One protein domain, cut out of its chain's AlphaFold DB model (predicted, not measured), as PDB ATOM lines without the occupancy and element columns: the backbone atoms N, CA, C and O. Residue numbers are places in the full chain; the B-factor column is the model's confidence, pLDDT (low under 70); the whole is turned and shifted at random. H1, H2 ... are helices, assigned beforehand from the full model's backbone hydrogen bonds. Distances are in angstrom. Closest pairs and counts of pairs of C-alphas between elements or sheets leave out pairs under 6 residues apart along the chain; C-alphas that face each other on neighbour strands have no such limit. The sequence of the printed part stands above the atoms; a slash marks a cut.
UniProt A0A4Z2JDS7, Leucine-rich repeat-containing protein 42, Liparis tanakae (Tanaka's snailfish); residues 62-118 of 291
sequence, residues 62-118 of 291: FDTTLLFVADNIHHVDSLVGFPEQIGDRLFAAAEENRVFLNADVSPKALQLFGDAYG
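AT A GLANCE: This is residues 62 to 118 of the 291 residues of the protein "Leucine-rich repeat-containing protein 42" of Liparis tanakae (Tanaka's snailfish) (UniProt A0A4Z2JDS7). H2 and H3 make a loose helical hairpin, with H2 between H3 and H1; H1 crosses one side of H2 at a steep angle. On that same side of the hairpin, the long stretch of residues 72 to 83 runs from the end of H1 back to the beginning of H2. The printed part has 57 residues with three named helices in the order H1, H2, H3 and no named strand; its class is all helix. The whole is compact, with a radius of gyration of the C-alphas of 10.2 A, and rounded, spanning 27 by 24 by 16 A.

IN THESE COORDINATES: H2, residues 84 to 96, is 18.2 A long from first to last C-alpha and begins at C-alpha 84 (156.556, 165.508, 127.146). H3, residues 106 to 118, has 13 residues like H2, is 16.3 A long and ends at C-alpha 118 (148.260, 158.812, 127.712). H1, residues 62 to 71, is 14.3 A long and begins at C-alpha 62 (169.618, 168.027, 135.529).

HOW THE PARTS SIT: H2 touches H1 with residues 90 to 94 alone; the closest C-alphas, those of Ala 70 and Ala 94, are 4.7 A apart. Their lines stand at a steep tilt of 58 degrees, and they run the same way. H3 touches H2 with residues 113 to 117 alone; the closest C-alphas are those of Glu 84 and Tyr 117, 7.2 A apart. H2 and H3 form a helical hairpin, at a shallow tilt of 19 degrees, opposite ways, with centres 11.7 A apart. H1 and H3 are apart. In H1 and H3 every O i to N i+4 pair is within hydrogen-bond range; in H2 it is 8 of 9.

THE WHOLE: The two C-alphas farthest apart, those of Phe 62 and Ala 103, are 27.8 A from each other. The printed part has no cut. The link from H1 to H2, 12 residues, is long; that from H2 to H3, 9 residues, is short. The mean pLDDT of the printed part is 91.2, and no printed residue is under 70.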
ATOM      1  N   PHE A  62     170.814 168.546 136.178       90.00
ATOM      2  CA  PHE A  62     169.618 168.027 135.529       90.00
ATOM      3  C   PHE A  62     169.637 166.495 135.414       90.00
ATOM      4  O   PHE A  62     168.712 165.858 135.901       90.00
ATOM      5  N   ASP A  63     170.700 165.899 134.863       87.19
ATOM      6  CA  ASP A  63     170.797 164.435 134.701       87.19
ATOM      7  C   ASP A  63     170.828 163.724 136.057       87.19
ATOM      8  O   ASP A  63     170.225 162.669 136.241       87.19
ATOM      9  N   THR A  64     171.508 164.328 137.034       89.12
ATOM     10  CA  THR A  64     171.592 163.789 138.396       89.12
ATOM     11  C   THR A  64     170.217 163.777 139.065       89.12
ATOM     12  O   THR A  64     169.826 162.776 139.662       89.12
ATOM     13  N   THR A  65     169.462 164.870 138.943       92.19
ATOM     14  CA  THR A  65     168.097 164.964 139.468       92.19
ATOM     15  C   THR A  65     167.149 164.037 138.713       92.19
ATOM     16  O   THR A  65     166.346 163.365 139.350       92.19
ATOM     17  N   LEU A  66     167.259 163.947 137.386       92.44
ATOM     18  CA  LEU A  66     166.416 163.084 136.563       92.44
ATOM     19  C   LEU A  66     166.571 161.610 136.952       92.44
ATOM     20  O   LEU A  66     165.569 160.938 137.173       92.44
ATOM     21  N   LEU A  67     167.808 161.132 137.124       90.88
ATOM     22  CA  LEU A  67     168.078 159.768 137.589       90.88
ATOM     23  C   LEU A  67     167.541 159.523 139.001       90.88
ATOM     24  O   LEU A  67     166.939 158.485 139.263       90.88
ATOM     25  N   PHE A  68     167.710 160.491 139.906       92.12
ATOM     26  CA  PHE A  68     167.170 160.377 141.258       92.12
ATOM     27  C   PHE A  68     165.641 160.247 141.253       92.12
ATOM     28  O   PHE A  68     165.093 159.427 141.988       92.12
ATOM     29  N   VAL A  69     164.951 161.035 140.423       94.62
ATOM     30  CA  VAL A  69     163.493 160.943 140.278       94.62
ATOM     31  C   VAL A  69     163.098 159.617 139.631       94.62
ATOM     32  O   VAL A  69     162.157 158.992 140.107       94.62
ATOM     33  N   ALA A  70     163.827 159.147 138.613       93.44
ATOM     34  CA  ALA A  70     163.568 157.861 137.964       93.44
ATOM     35  C   ALA A  70     163.625 156.692 138.965       93.44
ATOM     36  O   ALA A  70     162.689 155.896 139.038       93.44
ATOM     37  N   ASP A  71     164.658 156.646 139.810       91.00
ATOM     38  CA  ASP A  71     164.828 155.613 140.845       91.00
ATOM     39  C   ASP A  71     163.718 155.641 141.912       91.00
ATOM     40  O   ASP A  71     163.421 154.634 142.556       91.00
ATOM     41  N   ASN A  72     163.089 156.801 142.101       93.00
ATOM     42  CA  ASN A  72     162.089 157.054 143.135       93.00
ATOM     43  C   ASN A  72     160.715 157.391 142.542       93.00
ATOM     44  O   ASN A  72     159.896 158.022 143.208       93.00
ATOM     45  N   ILE A  73     160.434 156.956 141.308       93.50
ATOM     46  CA  ILE A  73     159.235 157.369 140.563       93.50
ATOM     47  C   ILE A  73     157.927 157.042 141.301       93.50
ATOM     48  O   ILE A  73     156.950 157.773 141.214       93.50
ATOM     49  N   HIS A  74     157.923 155.984 142.114       89.06
ATOM     50  CA  HIS A  74     156.788 155.575 142.941       89.06
ATOM     51  C   HIS A  74     156.440 156.556 144.073       89.06
ATOM     52  O   HIS A  74     155.363 156.443 144.662       89.06
ATOM     53  N   HIS A  75     157.330 157.491 144.399       92.94
ATOM     54  CA  HIS A  75     157.084 158.581 145.342       92.94
ATOM     55  C   HIS A  75     156.557 159.852 144.669       92.94
ATOM     56  O   HIS A  75     156.204 160.796 145.369       92.94
ATOM     57  N   VAL A  76     156.507 159.898 143.336       94.31
ATOM     58  CA  VAL A  76     155.958 161.038 142.602       94.31
ATOM     59  C   VAL A  76     154.435 160.941 142.590       94.31
ATOM     60  O   VAL A  76     153.874 159.910 142.221       94.31
ATOM     61  N   ASP A  77     153.772 162.025 142.995       92.69
ATOM     62  CA  ASP A  77     152.308 162.075 143.080       92.69
ATOM     63  C   ASP A  77     151.642 162.252 141.708       92.69
ATOM     64  O   ASP A  77     150.592 161.668 141.449       92.69
ATOM     65  N   SER A  78     152.224 163.073 140.824       94.31
ATOM     66  CA  SER A  78     151.686 163.338 139.484       94.31
ATOM     67  C   SER A  78     152.753 163.894 138.539       94.31
ATOM     68  O   SER A  78     153.581 164.711 138.944       94.31
ATOM     69  N   LEU A  79     152.697 163.483 137.268       95.06
ATOM     70  CA  LEU A  79     153.467 164.066 136.158       95.06
ATOM     71  C   LEU A  79     152.599 164.961 135.249       95.06
ATOM     72  O   LEU A  79     153.074 165.467 134.232       95.06
ATOM     73  N   VAL A  80     151.329 165.186 135.602       93.44
ATOM     74  CA  VAL A  80     150.403 165.996 134.798       93.44
ATOM     75  C   VAL A  80     150.914 167.435 134.699       93.44
ATOM     76  O   VAL A  80     151.206 168.081 135.703       93.44
ATOM     77  N   GLY A  81     151.002 167.946 133.470       91.62
ATOM     78  CA  GLY A  81     151.491 169.297 133.182       91.62
ATOM     79  C   GLY A  81     153.009 169.408 133.019       91.62
ATOM     80  O   GLY A  81     153.494 170.487 132.677       91.62
ATOM     81  N   PHE A  82     153.766 168.320 133.210       93.44
ATOM     82  CA  PHE A  82     155.183 168.295 132.847       93.44
ATOM     83  C   PHE A  82     155.358 168.153 131.329       93.44
ATOM     84  O   PHE A  82     154.605 167.408 130.698       93.44
ATOM     85  N   PRO A  83     156.370 168.809 130.726       95.19
ATOM     86  CA  PRO A  83     156.635 168.682 129.298       95.19
ATOM     87  C   PRO A  83     156.920 167.236 128.884       95.19
ATOM     88  O   PRO A  83     157.639 166.506 129.572       95.19
ATOM     89  N   GLU A  84     156.419 166.854 127.716       93.44
ATOM     90  CA  GLU A  84     156.556 165.508 127.146       93.44
ATOM     91  C   GLU A  84     158.021 165.078 127.006       93.44
ATOM     92  O   GLU A  84     158.361 163.936 127.288       93.44
ATOM     93  N   GLN A  85     158.919 166.010 126.660       93.31
ATOM     94  CA  GLN A  85     160.354 165.735 126.510       93.31
ATOM     95  C   GLN A  85     161.016 165.344 127.838       93.31
ATOM     96  O   GLN A  85     162.038 164.660 127.845       93.31
ATOM     97  N   ILE A  86     160.469 165.814 128.962       92.69
ATOM     98  CA  ILE A  86     160.929 165.428 130.297       92.69
ATOM     99  C   ILE A  86     160.337 164.070 130.670       92.69
ATOM    100  O   ILE A  86     161.067 163.233 131.195       92.69
ATOM    101  N   GLY A  87     159.060 163.843 130.351       93.88
ATOM    102  CA  GLY A  87     158.384 162.559 130.541       93.88
ATOM    103  C   GLY A  87     159.088 161.406 129.834       93.88
ATOM    104  O   GLY A  87     159.425 160.422 130.482       93.88
ATOM    105  N   ASP A  88     159.394 161.575 128.549       93.62
ATOM    106  CA  ASP A  88     160.105 160.598 127.715       93.62
ATOM    107  C   ASP A  88     161.481 160.242 128.302       93.62
ATOM    108  O   ASP A  88     161.792 159.077 128.550       93.62
ATOM    109  N   ARG A  89     162.288 161.257 128.642       93.38
ATOM    110  CA  ARG A  89     163.605 161.039 129.265       93.38
ATOM    111  C   ARG A  89     163.503 160.354 130.621       93.38
ATOM    112  O   ARG A  89     164.354 159.532 130.951       93.38
ATOM    113  N   LEU A  90     162.497 160.708 131.418       94.69
ATOM    114  CA  LEU A  90     162.275 160.108 132.727       94.69
ATOM    115  C   LEU A  90     161.822 158.649 132.600       94.69
ATOM    116  O   LEU A  90     162.301 157.803 133.351       94.69
ATOM    117  N   PHE A  91     160.950 158.352 131.634       94.25
ATOM    118  CA  PHE A  91     160.518 156.995 131.318       94.25
ATOM    119  C   PHE A  91     161.705 156.135 130.871       94.25
ATOM    120  O   PHE A  91     161.924 155.060 131.428       94.25
ATOM    121  N   ALA A  92     162.518 156.641 129.938       91.75
ATOM    122  CA  ALA A  92     163.718 155.959 129.459       91.75
ATOM    123  C   ALA A  92     164.721 155.688 130.593       91.75
ATOM    124  O   ALA A  92     165.240 154.579 130.708       91.75
ATOM    125  N   ALA A  93     164.948 156.662 131.481       91.81
ATOM    126  CA  ALA A  93     165.813 156.479 132.645       91.81
ATOM    127  C   ALA A  93     165.252 155.445 133.639       91.81
ATOM    128  O   ALA A  93     166.001 154.623 134.166       91.81
ATOM    129  N   ALA A  94     163.936 155.448 133.880       92.25
ATOM    130  CA  ALA A  94     163.288 154.457 134.738       92.25
ATOM    131  C   ALA A  94     163.383 153.040 134.144       92.25
ATOM    132  O   ALA A  94     163.605 152.069 134.872       92.25
ATOM    133  N   GLU A  95     163.269 152.910 132.821       89.62
ATOM    134  CA  GLU A  95     163.471 151.642 132.124       89.62
ATOM    135  C   GLU A  95     164.925 151.156 132.219       89.62
ATOM    136  O   GLU A  95     165.159 149.997 132.573       89.62
ATOM    137  N   GLU A  96     165.902 152.027 131.953       88.38
ATOM    138  CA  GLU A  96     167.331 151.701 132.033       88.38
ATOM    139  C   GLU A  96     167.725 151.237 133.444       88.38
ATOM    140  O   GLU A  96     168.448 150.248 133.606       88.38
ATOM    141  N   ASN A  97     167.139 151.862 134.468       86.06
ATOM    142  CA  ASN A  97     167.324 151.502 135.874       86.06
ATOM    143  C   ASN A  97     166.447 150.322 136.328       86.06
ATOM    144  O   ASN A  97     166.430 149.983 137.513       86.06
ATOM    145  N   ARG A  98     165.752 149.653 135.397       87.69
ATOM    146  CA  ARG A  98     164.949 148.441 135.632       87.69
ATOM    147  C   ARG A  98     163.807 148.635 136.630       87.69
ATOM    148  O   ARG A  98     163.357 147.673 137.253       87.69
ATOM    149  N   VAL A  99     163.289 149.854 136.752       88.62
ATOM    150  CA  VAL A  99     162.200 150.188 137.681       88.62
ATOM    151  C   VAL A  99     160.933 149.389 137.354       88.62
ATOM    152  O   VAL A  99     160.291 148.846 138.251       88.62
ATOM    153  N   PHE A 100     160.629 149.215 136.064       87.56
ATOM    154  CA  PHE A 100     159.474 148.443 135.586       87.56
ATOM    155  C   PHE A 100     159.623 146.914 135.718       87.56
ATOM    156  O   PHE A 100     158.672 146.183 135.445       87.56
ATOM    157  N   LEU A 101     160.792 146.401 136.129       83.88
ATOM    158  CA  LEU A 101     160.966 144.978 136.464       83.88
ATOM    159  C   LEU A 101     160.565 144.665 137.911       83.88
ATOM    160  O   LEU A 101     160.388 143.499 138.260       83.88
ATOM    161  N   ASN A 102     160.437 145.685 138.760       85.44
ATOM    162  CA  ASN A 102     160.000 145.509 140.134       85.44
ATOM    163  C   ASN A 102     158.466 145.449 140.191       85.44
ATOM    164  O   ASN A 102     157.799 146.449 139.927       85.44
ATOM    165  N   ALA A 103     157.919 144.291 140.565       82.69
ATOM    166  CA  ALA A 103     156.478 144.046 140.620       82.69
ATOM    167  C   ALA A 103     155.721 145.003 141.560       82.69
ATOM    168  O   ALA A 103     154.583 145.363 141.268       82.69
ATOM    169  N   ASP A 104     156.355 145.475 142.639       85.38
ATOM    170  CA  ASP A 104     155.712 146.372 143.610       85.38
ATOM    171  C   ASP A 104     155.638 147.823 143.106       85.38
ATOM    172  O   ASP A 104     154.781 148.605 143.524       85.38
ATOM    173  N   VAL A 105     156.551 148.203 142.209       88.62
ATOM    174  CA  VAL A 105     156.712 149.583 141.725       88.62
ATOM    175  C   VAL A 105     156.111 149.773 140.334       88.62
ATOM    176  O   VAL A 105     155.521 150.821 140.061       88.62
ATOM    177  N   SER A 106     156.238 148.767 139.468       87.88
ATOM    178  CA  SER A 106     155.883 148.835 138.048       87.88
ATOM    179  C   SER A 106     154.444 149.309 137.796       87.88
ATOM    180  O   SER A 106     154.288 150.281 137.053       87.88
ATOM    181  N   PRO A 107     153.396 148.767 138.457       87.06
ATOM    182  CA  PRO A 107     152.021 149.194 138.194       87.06
ATOM    183  C   PRO A 107     151.791 150.673 138.519       87.06
ATOM    184  O   PRO A 107     151.185 151.395 137.731       87.06
ATOM    185  N   LYS A 108     152.329 151.146 139.653       89.44
ATOM    186  CA  LYS A 108     152.197 152.548 140.074       89.44
ATOM    187  C   LYS A 108     152.963 153.483 139.139       89.44
ATOM    188  O   LYS A 108     152.463 154.551 138.802       89.44
ATOM    189  N   ALA A 109     154.159 153.080 138.713       92.19
ATOM    190  CA  ALA A 109     154.968 153.849 137.777       92.19
ATOM    191  C   ALA A 109     154.279 153.957 136.407       92.19
ATOM    192  O   ALA A 109     154.111 155.060 135.898       92.19
ATOM    193  N   LEU A 110     153.829 152.836 135.831       91.06
ATOM    194  CA  LEU A 110     153.131 152.819 134.543       91.06
ATOM    195  C   LEU A 110     151.833 153.624 134.584       91.06
ATOM    196  O   LEU A 110     151.567 154.379 133.652       91.06
ATOM    197  N   GLN A 111     151.074 153.530 135.678       90.31
ATOM    198  CA  GLN A 111     149.884 154.349 135.880       90.31
ATOM    199  C   GLN A 111     150.226 155.846 135.907       90.31
ATOM    200  O   GLN A 111     149.575 156.621 135.218       90.31
ATOM    201  N   LEU A 112     151.275 156.254 136.629       93.75
ATOM    202  CA  LEU A 112     151.705 157.655 136.695       93.75
ATOM    203  C   LEU A 112     152.022 158.229 135.304       93.75
ATOM    204  O   LEU A 112     151.625 159.353 134.989       93.75
ATOM    205  N   PHE A 113     152.729 157.464 134.468       93.88
ATOM    206  CA  PHE A 113     153.013 157.869 133.091       93.88
ATOM    207  C   PHE A 113     151.752 157.846 132.221       93.88
ATOM    208  O   PHE A 113     151.536 158.780 131.450       93.88
ATOM    209  N   GLY A 114     150.918 156.811 132.343       91.12
ATOM    210  CA  GLY A 114     149.664 156.680 131.599       91.12
ATOM    211  C   GLY A 114     148.707 157.840 131.865       91.12
ATOM    212  O   GLY A 114     148.200 158.442 130.917       91.12
ATOM    213  N   ASP A 115     148.542 158.217 133.133       90.75
ATOM    214  CA  ASP A 115     147.677 159.315 133.567       90.75
ATOM    215  C   ASP A 115     148.163 160.673 133.029       90.75
ATOM    216  O   ASP A 115     147.351 161.547 132.716       90.75
ATOM    217  N   ALA A 116     149.482 160.865 132.904       93.56
ATOM    218  CA  ALA A 116     150.072 162.131 132.471       93.56
ATOM    219  C   ALA A 116     150.220 162.273 130.949       93.56
ATOM    220  O   ALA A 116     149.996 163.362 130.419       93.56
ATOM    221  N   TYR A 117     150.601 161.200 130.251       93.62
ATOM    222  CA  TYR A 117     151.013 161.252 128.841       93.62
ATOM    223  C   TYR A 117     150.150 160.388 127.912       93.62
ATOM    224  O   TYR A 117     150.268 160.479 126.689       93.62
ATOM    225  N   GLY A 118     149.259 159.561 128.464       90.69
ATOM    226  CA  GLY A 118     148.260 158.812 127.712       90.69
ATOM    227  C   GLY A 118     148.846 157.969 126.580       90.69
ATOM    228  O   GLY A 118     149.613 157.036 126.809       90.69
TER     229      GLY A 118